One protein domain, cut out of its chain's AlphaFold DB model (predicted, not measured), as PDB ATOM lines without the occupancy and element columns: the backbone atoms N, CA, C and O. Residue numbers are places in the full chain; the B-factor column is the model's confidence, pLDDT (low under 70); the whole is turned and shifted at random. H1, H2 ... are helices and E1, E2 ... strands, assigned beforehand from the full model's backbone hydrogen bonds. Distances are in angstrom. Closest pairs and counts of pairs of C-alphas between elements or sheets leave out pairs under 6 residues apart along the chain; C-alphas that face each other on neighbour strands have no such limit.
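What this domain is: This is residues 6 to 78 of the 152 residues of the protein "Replication repA domain protein" of Shigella boydii 4444-74 (UniProt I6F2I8). A three-stranded sheet has two helices over one face, the long H2 running along it and the short H1 standing up from it, while the hairpin of E2 and E3 reaches beyond one end as a long arm in line with H2 and E4. The printed part has 73 residues, with two named helices and five named strands in the order E1 H1 H2 E2 E3 E4 E5. The sheet E1 - E5 - E4 is antiparallel and, with its helices, makes two layers; the class is mixed, helices and strands. The whole is loose, with a radius of gyration of the C-alphas of 15.8 A, and spans 52 by 18 by 17 A.

How they stand to each other: In the sheet, inner strand E5, residues 72 to 77, is antiparallel to E4, residues 61 to 67, at 177 degrees, with N 65 and O 74 at 2.8 A; E4 and E5 form a hairpin. E5 is also antiparallel to E1, residues 6 to 8, with N 6 and O 75 at 2.8 A. H2, residues 26 to 41, lies over E4 at a height of 9.6 A over the sheet, along the strands at 11 degrees on the local plane; the closest C-alphas, of Arg 40 and Leu 61, are 4.8 A apart. H1, residues 10 to 16, is on the same face and stands up from the sheet at 46 degrees; its closest C-alphas to E5, Phe 10 and Leu 72, are 6.1 A apart. E3, residues 55 to 59, runs on into E4 at 14 degrees and forms a hairpin with E2, residues 43 to 47, with N 44 and O 58 at 2.8 A. In H1 and H2 every O i to N i+4 pair is within hydrogen-bond range.

Where its parts are: E1 begins at C-alpha 6 (3.357, -39.544, -26.086), and E5 ends at C-alpha 77 (-1.469, -44.573, -21.496). From first to last C-alpha H2 measures 23.1 A, E4 16.7 A and E5 16.3 A.

The domain as a whole: The C-alphas of Lys 22 and Asp 51, the two farthest apart, are 52.1 A apart. The printed part has no cut and no long link. The mean pLDDT of the printed part is 76.6; residues 21 to 23, 49 to 57 and 59 are under 70.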
ATOM      1  N   ILE A   6       2.505 -39.598 -24.908       82.75
ATOM      2  CA  ILE A   6       3.357 -39.544 -26.086       82.75
ATOM      3  C   ILE A   6       2.734 -38.531 -27.037       82.75
ATOM      4  O   ILE A   6       1.561 -38.656 -27.387       82.75
ATOM      5  N   GLN A   7       3.525 -37.545 -27.444       84.75
ATOM      6  CA  GLN A   7       3.158 -36.564 -28.457       84.75
ATOM      7  C   GLN A   7       4.096 -36.719 -29.644       84.75
ATOM      8  O   GLN A   7       5.313 -36.765 -29.470       84.75
ATOM      9  N   LEU A   8       3.526 -36.838 -30.837       86.06
ATOM     10  CA  LEU A   8       4.287 -36.945 -32.073       86.06
ATOM     11  C   LEU A   8       3.485 -36.421 -33.262       86.06
ATOM     12  O   LEU A   8       2.254 -36.346 -33.206       86.06
ATOM     13  N   SER A   9       4.190 -36.079 -34.338       85.38
ATOM     14  CA  SER A   9       3.548 -35.644 -35.579       85.38
ATOM     15  C   SER A   9       2.834 -36.794 -36.290       85.38
ATOM     16  O   SER A   9       3.166 -37.974 -36.099       85.38
ATOM     17  N   PHE A  10       1.878 -36.484 -37.174       80.38
ATOM     18  CA  PHE A  10       1.213 -37.515 -37.977       80.38
ATOM     19  C   PHE A  10       2.210 -38.290 -38.837       80.38
ATOM     20  O   PHE A  10       2.084 -39.505 -39.006       80.38
ATOM     21  N   GLN A  11       3.215 -37.598 -39.377       80.81
ATOM     22  CA  GLN A  11       4.230 -38.206 -40.233       80.81
ATOM     23  C   GLN A  11       5.090 -39.209 -39.463       80.81
ATOM     24  O   GLN A  11       5.324 -40.322 -39.945       80.81
ATOM     25  N   GLU A  12       5.533 -38.845 -38.260       82.25
ATOM     26  CA  GLU A  12       6.305 -39.733 -37.391       82.25
ATOM     27  C   GLU A  12       5.473 -40.929 -36.943       82.25
ATOM     28  O   GLU A  12       5.958 -42.059 -36.989       82.25
ATOM     29  N   PHE A  13       4.204 -40.704 -36.592       83.69
ATOM     30  CA  PHE A  13       3.302 -41.772 -36.175       83.69
ATOM     31  C   PHE A  13       3.059 -42.756 -37.316       83.69
ATOM     32  O   PHE A  13       3.213 -43.965 -37.150       83.69
ATOM     33  N   ALA A  14       2.754 -42.247 -38.508       79.81
ATOM     34  CA  ALA A  14       2.528 -43.076 -39.679       79.81
ATOM     35  C   ALA A  14       3.777 -43.888 -40.049       79.81
ATOM     36  O   ALA A  14       3.669 -45.077 -40.355       79.81
ATOM     37  N   LYS A  15       4.967 -43.281 -39.954       80.81
ATOM     38  CA  LYS A  15       6.245 -43.967 -40.176       80.81
ATOM     39  C   LYS A  15       6.502 -45.049 -39.125       80.81
ATOM     40  O   LYS A  15       6.896 -46.153 -39.493       80.81
ATOM     41  N   ALA A  16       6.243 -44.768 -37.848       75.50
ATOM     42  CA  ALA A  16       6.378 -45.733 -36.755       75.50
ATOM     43  C   ALA A  16       5.403 -46.915 -36.899       75.50
ATOM     44  O   ALA A  16       5.765 -48.056 -36.613       75.50
ATOM     45  N   CYS A  17       4.198 -46.671 -37.421       77.31
ATOM     46  CA  CYS A  17       3.228 -47.711 -37.757       77.31
ATOM     47  C   CYS A  17       3.541 -48.465 -39.067       77.31
ATOM     48  O   CYS A  17       2.836 -49.416 -39.399       77.31
ATOM     49  N   GLY A  18       4.578 -48.070 -39.815       78.38
ATOM     50  CA  GLY A  18       4.993 -48.730 -41.056       78.38
ATOM     51  C   GLY A  18       4.208 -48.314 -42.305       78.38
ATOM     52  O   GLY A  18       4.276 -49.000 -43.327       78.38
ATOM     53  N   PHE A  19       3.470 -47.203 -42.262       80.25
ATOM     54  CA  PHE A  19       2.790 -46.676 -43.441       80.25
ATOM     55  C   PHE A  19       3.781 -45.948 -44.368       80.25
ATOM     56  O   PHE A  19       4.593 -45.143 -43.906       80.25
ATOM     57  N   PRO A  20       3.724 -46.183 -45.693       74.69
ATOM     58  CA  PRO A  20       4.560 -45.459 -46.642       74.69
ATOM     59  C   PRO A  20       4.134 -43.987 -46.712       74.69
ATOM     60  O   PRO A  20       2.950 -43.691 -46.873       74.69
ATOM     61  N   SER A  21       5.099 -43.061 -46.691       68.00
ATOM     62  CA  SER A  21       4.864 -41.603 -46.689       68.00
ATOM     63  C   SER A  21       4.015 -41.092 -47.864       68.00
ATOM     64  O   SER A  21       3.413 -40.031 -47.778       68.00
ATOM     65  N   LYS A  22       3.927 -41.863 -48.957       68.44
ATOM     66  CA  LYS A  22       3.089 -41.566 -50.133       68.44
ATOM     67  C   LYS A  22       1.588 -41.834 -49.925       68.44
ATOM     68  O   LYS A  22       0.823 -41.550 -50.832       68.44
ATOM     69  N   ARG A  23       1.176 -42.428 -48.796       65.81
ATOM     70  CA  ARG A  23      -0.228 -42.768 -48.473       65.81
ATOM     71  C   ARG A  23      -0.775 -41.986 -47.277       65.81
ATOM     72  O   ARG A  23      -1.701 -42.451 -46.612       65.81
ATOM     73  N   LEU A  24      -0.205 -40.820 -46.971       70.00
ATOM     74  CA  LEU A  24      -0.684 -39.925 -45.906       70.00
ATOM     75  C   LEU A  24      -1.961 -39.176 -46.337       70.00
ATOM     76  O   LEU A  24      -2.068 -37.961 -46.208       70.00
ATOM     77  N   ASP A  25      -2.931 -39.923 -46.860       78.69
ATOM     78  CA  ASP A  25      -4.166 -39.402 -47.431       78.69
ATOM     79  C   ASP A  25      -5.238 -39.222 -46.347       78.69
ATOM     80  O   ASP A  25      -5.187 -39.829 -45.270       78.69
ATOM     81  N   ALA A  26      -6.290 -38.460 -46.660       80.81
ATOM     82  CA  ALA A  26      -7.448 -38.272 -45.777       80.81
ATOM     83  C   ALA A  26      -8.068 -39.605 -45.302       80.81
ATOM     84  O   ALA A  26      -8.524 -39.721 -44.165       80.81
ATOM     85  N   LYS A  27      -8.009 -40.653 -46.136       83.12
ATOM     86  CA  LYS A  27      -8.475 -42.003 -45.788       83.12
ATOM     87  C   LYS A  27      -7.648 -42.650 -44.669       83.12
ATOM     88  O   LYS A  27      -8.213 -43.318 -43.802       83.12
ATOM     89  N   LEU A  28      -6.326 -42.456 -44.671       81.31
ATOM     90  CA  LEU A  28      -5.454 -42.967 -43.612       81.31
ATOM     91  C   LEU A  28      -5.722 -42.227 -42.297       81.31
ATOM     92  O   LEU A  28      -5.814 -42.867 -41.252       81.31
ATOM     93  N   ARG A  29      -5.927 -40.906 -42.358       82.00
ATOM     94  CA  ARG A  29      -6.311 -40.087 -41.195       82.00
ATOM     95  C   ARG A  29      -7.604 -40.583 -40.546       82.00
ATOM     96  O   ARG A  29      -7.627 -40.807 -39.340       82.00
ATOM     97  N   LEU A  30      -8.636 -40.852 -41.351       84.25
ATOM     98  CA  LEU A  30      -9.895 -41.427 -40.865       84.25
ATOM     99  C   LEU A  30      -9.682 -42.812 -40.237       84.25
ATOM    100  O   LEU A  30     -10.183 -43.096 -39.153       84.25
ATOM    101  N   THR A  31      -8.873 -43.652 -40.884       84.25
ATOM    102  CA  THR A  31      -8.560 -44.999 -40.387       84.25
ATOM    103  C   THR A  31      -7.837 -44.945 -39.040       84.25
ATOM    104  O   THR A  31      -8.137 -45.740 -38.150       84.25
ATOM    105  N   ILE A  32      -6.901 -44.008 -38.863       83.31
ATOM    106  CA  ILE A  32      -6.196 -43.794 -37.593       83.31
ATOM    107  C   ILE A  32      -7.176 -43.321 -36.521       83.31
ATOM    108  O   ILE A  32      -7.190 -43.898 -35.437       83.31
ATOM    109  N   HIS A  33      -8.045 -42.357 -36.831       83.38
ATOM    110  CA  HIS A  33      -9.080 -41.897 -35.906       83.38
ATOM    111  C   HIS A  33      -9.986 -43.047 -35.425       83.38
ATOM    112  O   HIS A  33     -10.143 -43.255 -34.220       83.38
ATOM    113  N   GLU A  34     -10.509 -43.861 -36.345       85.06
ATOM    114  CA  GLU A  34     -11.303 -45.043 -35.990       85.06
ATOM    115  C   GLU A  34     -10.498 -46.056 -35.164       85.06
ATOM    116  O   GLU A  34     -11.011 -46.646 -34.209       85.06
ATOM    117  N   SER A  35      -9.228 -46.263 -35.515       83.94
ATOM    118  CA  SER A  35      -8.348 -47.212 -34.831       83.94
ATOM    119  C   SER A  35      -8.047 -46.778 -33.398       83.94
ATOM    120  O   SER A  35      -8.041 -47.624 -32.505       83.94
ATOM    121  N   LEU A  36      -7.870 -45.478 -33.149       81.44
ATOM    122  CA  LEU A  36      -7.710 -44.925 -31.802       81.44
ATOM    123  C   LEU A  36      -8.968 -45.148 -30.955       81.44
ATOM    124  O   LEU A  36      -8.863 -45.570 -29.801       81.44
ATOM    125  N   GLY A  37     -10.156 -44.964 -31.541       80.12
ATOM    126  CA  GLY A  37     -11.423 -45.291 -30.884       80.12
ATOM    127  C   GLY A  37     -11.524 -46.775 -30.513       80.12
ATOM    128  O   GLY A  37     -11.852 -47.123 -29.377       80.12
ATOM    129  N   ARG A  38     -11.158 -47.672 -31.439       82.75
ATOM    130  CA  ARG A  38     -11.121 -49.124 -31.183       82.75
ATOM    131  C   ARG A  38     -10.103 -49.496 -30.107       82.75
ATOM    132  O   ARG A  38     -10.398 -50.346 -29.272       82.75
ATOM    133  N   LEU A  39      -8.922 -48.880 -30.117       77.94
ATOM    134  CA  LEU A  39      -7.864 -49.140 -29.141       77.94
ATOM    135  C   LEU A  39      -8.277 -48.700 -27.735       77.94
ATOM    136  O   LEU A  39      -8.029 -49.420 -26.774       77.94
ATOM    137  N   ARG A  40      -8.967 -47.564 -27.616       77.12
ATOM    138  CA  ARG A  40      -9.528 -47.111 -26.341       77.12
ATOM    139  C   ARG A  40     -10.607 -48.050 -25.804       77.12
ATOM    140  O   ARG A  40     -10.627 -48.329 -24.608       77.12
ATOM    141  N   ASN A  41     -11.472 -48.561 -26.678       77.44
ATOM    142  CA  ASN A  41     -12.522 -49.508 -26.293       77.44
ATOM    143  C   ASN A  41     -11.989 -50.915 -25.989       77.44
ATOM    144  O   ASN A  41     -12.672 -51.709 -25.343       77.44
ATOM    145  N   LYS A  42     -10.761 -51.233 -26.409       76.94
ATOM    146  CA  LYS A  42     -10.055 -52.424 -25.942       76.94
ATOM    147  C   LYS A  42      -9.566 -52.173 -24.518       76.94
ATOM    148  O   LYS A  42      -8.552 -51.518 -24.286       76.94
ATOM    149  N   GLY A  43     -10.324 -52.693 -23.561       70.38
ATOM    150  CA  GLY A  43      -9.939 -52.750 -22.159       70.38
ATOM    151  C   GLY A  43      -9.464 -54.136 -21.748       70.38
ATOM    152  O   GLY A  43      -9.897 -55.146 -22.299       70.38
ATOM    153  N   ILE A  44      -8.583 -54.171 -20.756       72.94
ATOM    154  CA  ILE A  44      -8.197 -55.381 -20.041       72.94
ATOM    155  C   ILE A  44      -8.967 -55.391 -18.720       72.94
ATOM    156  O   ILE A  44      -9.019 -54.388 -18.001       72.94
ATOM    157  N   ALA A  45      -9.584 -56.529 -18.418       70.75
ATOM    158  CA  ALA A  45     -10.270 -56.776 -17.160       70.75
ATOM    159  C   ALA A  45      -9.442 -57.751 -16.323       70.75
ATOM    160  O   ALA A  45      -9.251 -58.905 -16.701       70.75
ATOM    161  N   PHE A  46      -8.971 -57.296 -15.171       72.75
ATOM    162  CA  PHE A  46      -8.338 -58.137 -14.169       72.75
ATOM    163  C   PHE A  46      -9.378 -58.524 -13.128       72.75
ATOM    164  O   PHE A  46     -10.035 -57.653 -12.558       72.75
ATOM    165  N   LYS A  47      -9.506 -59.821 -12.853       76.44
ATOM    166  CA  LYS A  47     -10.304 -60.338 -11.738       76.44
ATOM    167  C   LYS A  47      -9.381 -60.935 -10.682       76.44
ATOM    168  O   LYS A  47      -8.431 -61.641 -11.014       76.44
ATOM    169  N   ARG A  48      -9.641 -60.634  -9.410       70.00
ATOM    170  CA  ARG A  48      -8.934 -61.235  -8.277       70.00
ATOM    171  C   ARG A  48      -9.675 -62.499  -7.841       70.00
ATOM    172  O   ARG A  48     -10.757 -62.407  -7.263       70.00
ATOM    173  N   GLY A  49      -9.053 -63.650  -8.092       68.00
ATOM    174  CA  GLY A  49      -9.607 -64.972  -7.784       68.00
ATOM    175  C   GLY A  49     -10.680 -65.434  -8.775       68.00
ATOM    176  O   GLY A  49     -11.061 -64.701  -9.691       68.00
ATOM    177  N   GLU A  50     -11.156 -66.665  -8.591       65.75
ATOM    178  CA  GLU A  50     -12.228 -67.249  -9.408       65.75
ATOM    179  C   GLU A  50     -13.556 -66.500  -9.223       65.75
ATOM    180  O   GLU A  50     -14.207 -66.165 -10.212       65.75
ATOM    181  N   ASP A  51     -13.860 -66.113  -7.980       61.56
ATOM    182  CA  ASP A  51     -15.138 -65.514  -7.562       61.56
ATOM    183  C   ASP A  51     -15.247 -63.991  -7.773       61.56
ATOM    184  O   ASP A  51     -16.152 -63.358  -7.236       61.56
ATOM    185  N   ALA A  52     -14.306 -63.363  -8.488       61.59
ATOM    186  CA  ALA A  52     -14.325 -61.922  -8.778       61.59
ATOM    187  C   ALA A  52     -14.592 -61.016  -7.546       61.59
ATOM    188  O   ALA A  52     -15.243 -59.978  -7.661       61.59
ATOM    189  N   LYS A  53     -14.039 -61.356  -6.368       59.38
ATOM    190  CA  LYS A  53     -14.194 -60.580  -5.110       59.38
ATOM    191  C   LYS A  53     -13.632 -59.150  -5.187       59.38
ATOM    192  O   LYS A  53     -13.854 -58.336  -4.297       59.38
ATOM    193  N   GLY A  54     -12.892 -58.846  -6.249       56.12
ATOM    194  CA  GLY A  54     -12.501 -57.507  -6.669       56.12
ATOM    195  C   GLY A  54     -11.972 -57.554  -8.100       56.12
ATOM    196  O   GLY A  54     -11.336 -58.535  -8.494       56.12
ATOM    197  N   GLY A  55     -12.232 -56.513  -8.888       58.00
ATOM    198  CA  GLY A  55     -11.811 -56.455 -10.284       58.00
ATOM    199  C   GLY A  55     -11.387 -55.056 -10.708       58.00
ATOM    200  O   GLY A  55     -11.902 -54.060 -10.207       58.00
ATOM    201  N   TYR A  56     -10.437 -54.992 -11.636       60.56
ATOM    202  CA  TYR A  56      -9.999 -53.758 -12.274       60.56
ATOM    203  C   TYR A  56     -10.228 -53.871 -13.772       60.56
ATOM    204  O   TYR A  56      -9.595 -54.679 -14.442       60.56
ATOM    205  N   GLN A  57     -11.115 -53.038 -14.303       64.19
ATOM    206  CA  GLN A  57     -11.236 -52.817 -15.738       64.19
ATOM    207  C   GLN A  57     -10.495 -51.534 -16.100       64.19
ATOM    208  O   GLN A  57     -10.692 -50.491 -15.475       64.19
ATOM    209  N   THR A  58      -9.613 -51.614 -17.089       70.00
ATOM    210  CA  THR A  58      -8.859 -50.464 -17.589       70.00
ATOM    211  C   THR A  58      -8.741 -50.534 -19.104       70.00
ATOM    212  O   THR A  58      -8.509 -51.603 -19.658       70.00
ATOM    213  N   GLY A  59      -8.893 -49.394 -19.777       69.12
ATOM    214  CA  GLY A  59      -8.595 -49.259 -21.204       69.12
ATOM    215  C   GLY A  59      -7.092 -49.348 -21.464       69.12
ATOM    216  O   GLY A  59      -6.305 -48.939 -20.608       69.12
ATOM    217  N   LEU A  60      -6.696 -49.845 -22.642       72.94
ATOM    218  CA  LEU A  60      -5.303 -49.784 -23.112       72.94
ATOM    219  C   LEU A  60      -4.830 -48.334 -23.299       72.94
ATOM    220  O   LEU A  60      -3.673 -48.015 -23.044       72.94
ATOM    221  N   LEU A  61      -5.745 -47.452 -23.703       76.25
ATOM    222  CA  LEU A  61      -5.486 -46.033 -23.910       76.25
ATOM    223  C   LEU A  61      -6.426 -45.190 -23.043       76.25
ATOM    224  O   LEU A  61      -7.644 -45.385 -23.064       76.25
ATOM    225  N   LYS A  62      -5.866 -44.236 -22.295       76.19
ATOM    226  CA  LYS A  62      -6.616 -43.298 -21.454       76.19
ATOM    227  C   LYS A  62      -7.058 -42.063 -22.231       76.19
ATOM    228  O   LYS A  62      -8.178 -41.610 -22.013       76.19
ATOM    229  N   VAL A  63      -6.236 -41.540 -23.139       78.44
ATOM    230  CA  VAL A  63      -6.582 -40.448 -24.070       78.44
ATOM    231  C   VAL A  63      -5.925 -40.725 -25.418       78.44
ATOM    232  O   VAL A  63      -4.768 -41.117 -25.469       78.44
ATOM    233  N   GLY A  64      -6.678 -40.553 -26.502       80.69
ATOM    234  CA  GLY A  64      -6.158 -40.577 -27.866       80.69
ATOM    235  C   GLY A  64      -6.659 -39.340 -28.586       80.69
ATOM    236  O   GLY A  64      -7.809 -39.328 -29.023       80.69
ATOM    237  N   ARG A  65      -5.840 -38.290 -28.646       81.00
ATOM    238  CA  ARG A  65      -6.143 -37.071 -29.395       81.00
ATOM    239  C   ARG A  65      -5.499 -37.180 -30.766       81.00
ATOM    240  O   ARG A  65      -4.326 -37.520 -30.892       81.00
ATOM    241  N   PHE A  66      -6.283 -36.864 -31.779       81.75
ATOM    242  CA  PHE A  66      -5.825 -36.733 -33.148       81.75
ATOM    243  C   PHE A  66      -6.279 -35.366 -33.646       81.75
ATOM    244  O   PHE A  66      -7.476 -35.081 -33.620       81.75
ATOM    245  N   ASP A  67      -5.326 -34.540 -34.058       82.44
ATOM    246  CA  ASP A  67      -5.566 -33.208 -34.598       82.44
ATOM    247  C   ASP A  67      -4.833 -33.084 -35.939       82.44
ATOM    248  O   ASP A  67      -3.603 -33.079 -35.998       82.44
ATOM    249  N   ALA A  68      -5.599 -33.082 -37.032       72.56
ATOM    250  CA  ALA A  68      -5.043 -33.061 -38.383       72.56
ATOM    251  C   ALA A  68      -4.556 -31.667 -38.799       72.56
ATOM    252  O   ALA A  68      -3.676 -31.581 -39.655       72.56
ATOM    253  N   ASP A  69      -5.124 -30.612 -38.211       79.56
ATOM    254  CA  ASP A  69      -4.795 -29.222 -38.532       79.56
ATOM    255  C   ASP A  69      -3.522 -28.789 -37.797       79.56
ATOM    256  O   ASP A  69      -2.678 -28.096 -38.362       79.56
ATOM    257  N   LEU A  70      -3.350 -29.262 -36.558       81.25
ATOM    258  CA  LEU A  70      -2.146 -29.043 -35.751       81.25
ATOM    259  C   LEU A  70      -1.037 -30.086 -35.984       81.25
ATOM    260  O   LEU A  70      -0.003 -30.012 -35.327       81.25
ATOM    261  N   ASP A  71      -1.252 -31.053 -36.882       81.50
ATOM    262  CA  ASP A  71      -0.356 -32.194 -37.135       81.50
ATOM    263  C   ASP A  71       0.089 -32.907 -35.842       81.50
ATOM    264  O   ASP A  71       1.259 -33.239 -35.662       81.50
ATOM    265  N   LEU A  72      -0.849 -33.124 -34.912       83.25
ATOM    266  CA  LEU A  72      -0.556 -33.623 -33.569       83.25
ATOM    267  C   LEU A  72      -1.323 -34.909 -33.262       83.25
ATOM    268  O   LEU A  72      -2.555 -34.968 -33.325       83.25
ATOM    269  N   ILE A  73      -0.580 -35.927 -32.836       84.44
ATOM    270  CA  ILE A  73      -1.118 -37.128 -32.205       84.44
ATOM    271  C   ILE A  73      -0.662 -37.159 -30.753       84.44
ATOM    272  O   ILE A  73       0.533 -37.136 -30.468       84.44
ATOM    273  N   GLU A  74      -1.631 -37.258 -29.845       85.75
ATOM    274  CA  GLU A  74      -1.394 -37.413 -28.414       85.75
ATOM    275  C   GLU A  74      -1.992 -38.729 -27.920       85.75
ATOM    276  O   GLU A  74      -3.187 -38.989 -28.079       85.75
ATOM    277  N   LEU A  75      -1.159 -39.554 -27.293       84.44
ATOM    278  CA  LEU A  75      -1.543 -40.841 -26.728       84.44
ATOM    279  C   LEU A  75      -1.180 -40.864 -25.249       84.44
ATOM    280  O   LEU A  75      -0.003 -40.898 -24.905       84.44
ATOM    281  N   GLU A  76      -2.181 -40.885 -24.372       83.56
ATOM    282  CA  GLU A  76      -1.988 -41.068 -22.934       83.56
ATOM    283  C   GLU A  76      -2.299 -42.513 -22.544       83.56
ATOM    284  O   GLU A  76      -3.433 -42.985 -22.694       83.56
ATOM    285  N   ALA A  77      -1.305 -43.218 -22.008       78.19
ATOM    286  CA  ALA A  77      -1.469 -44.573 -21.496       78.19
ATOM    287  C   ALA A  77      -2.023 -44.577 -20.061       78.19
ATOM    288  O   ALA A  77      -1.722 -43.711 -19.235       78.19
ATOM    289  N   GLY A  78      -2.829 -45.591 -19.734       72.25
ATOM    290  CA  GLY A  78      -3.335 -45.777 -18.375       72.25
ATOM    291  C   GLY A  78      -2.211 -46.149 -17.405       72.25
ATOM    292  O   GLY A  78      -1.559 -47.175 -17.577       72.25
TER     293      GLY A  78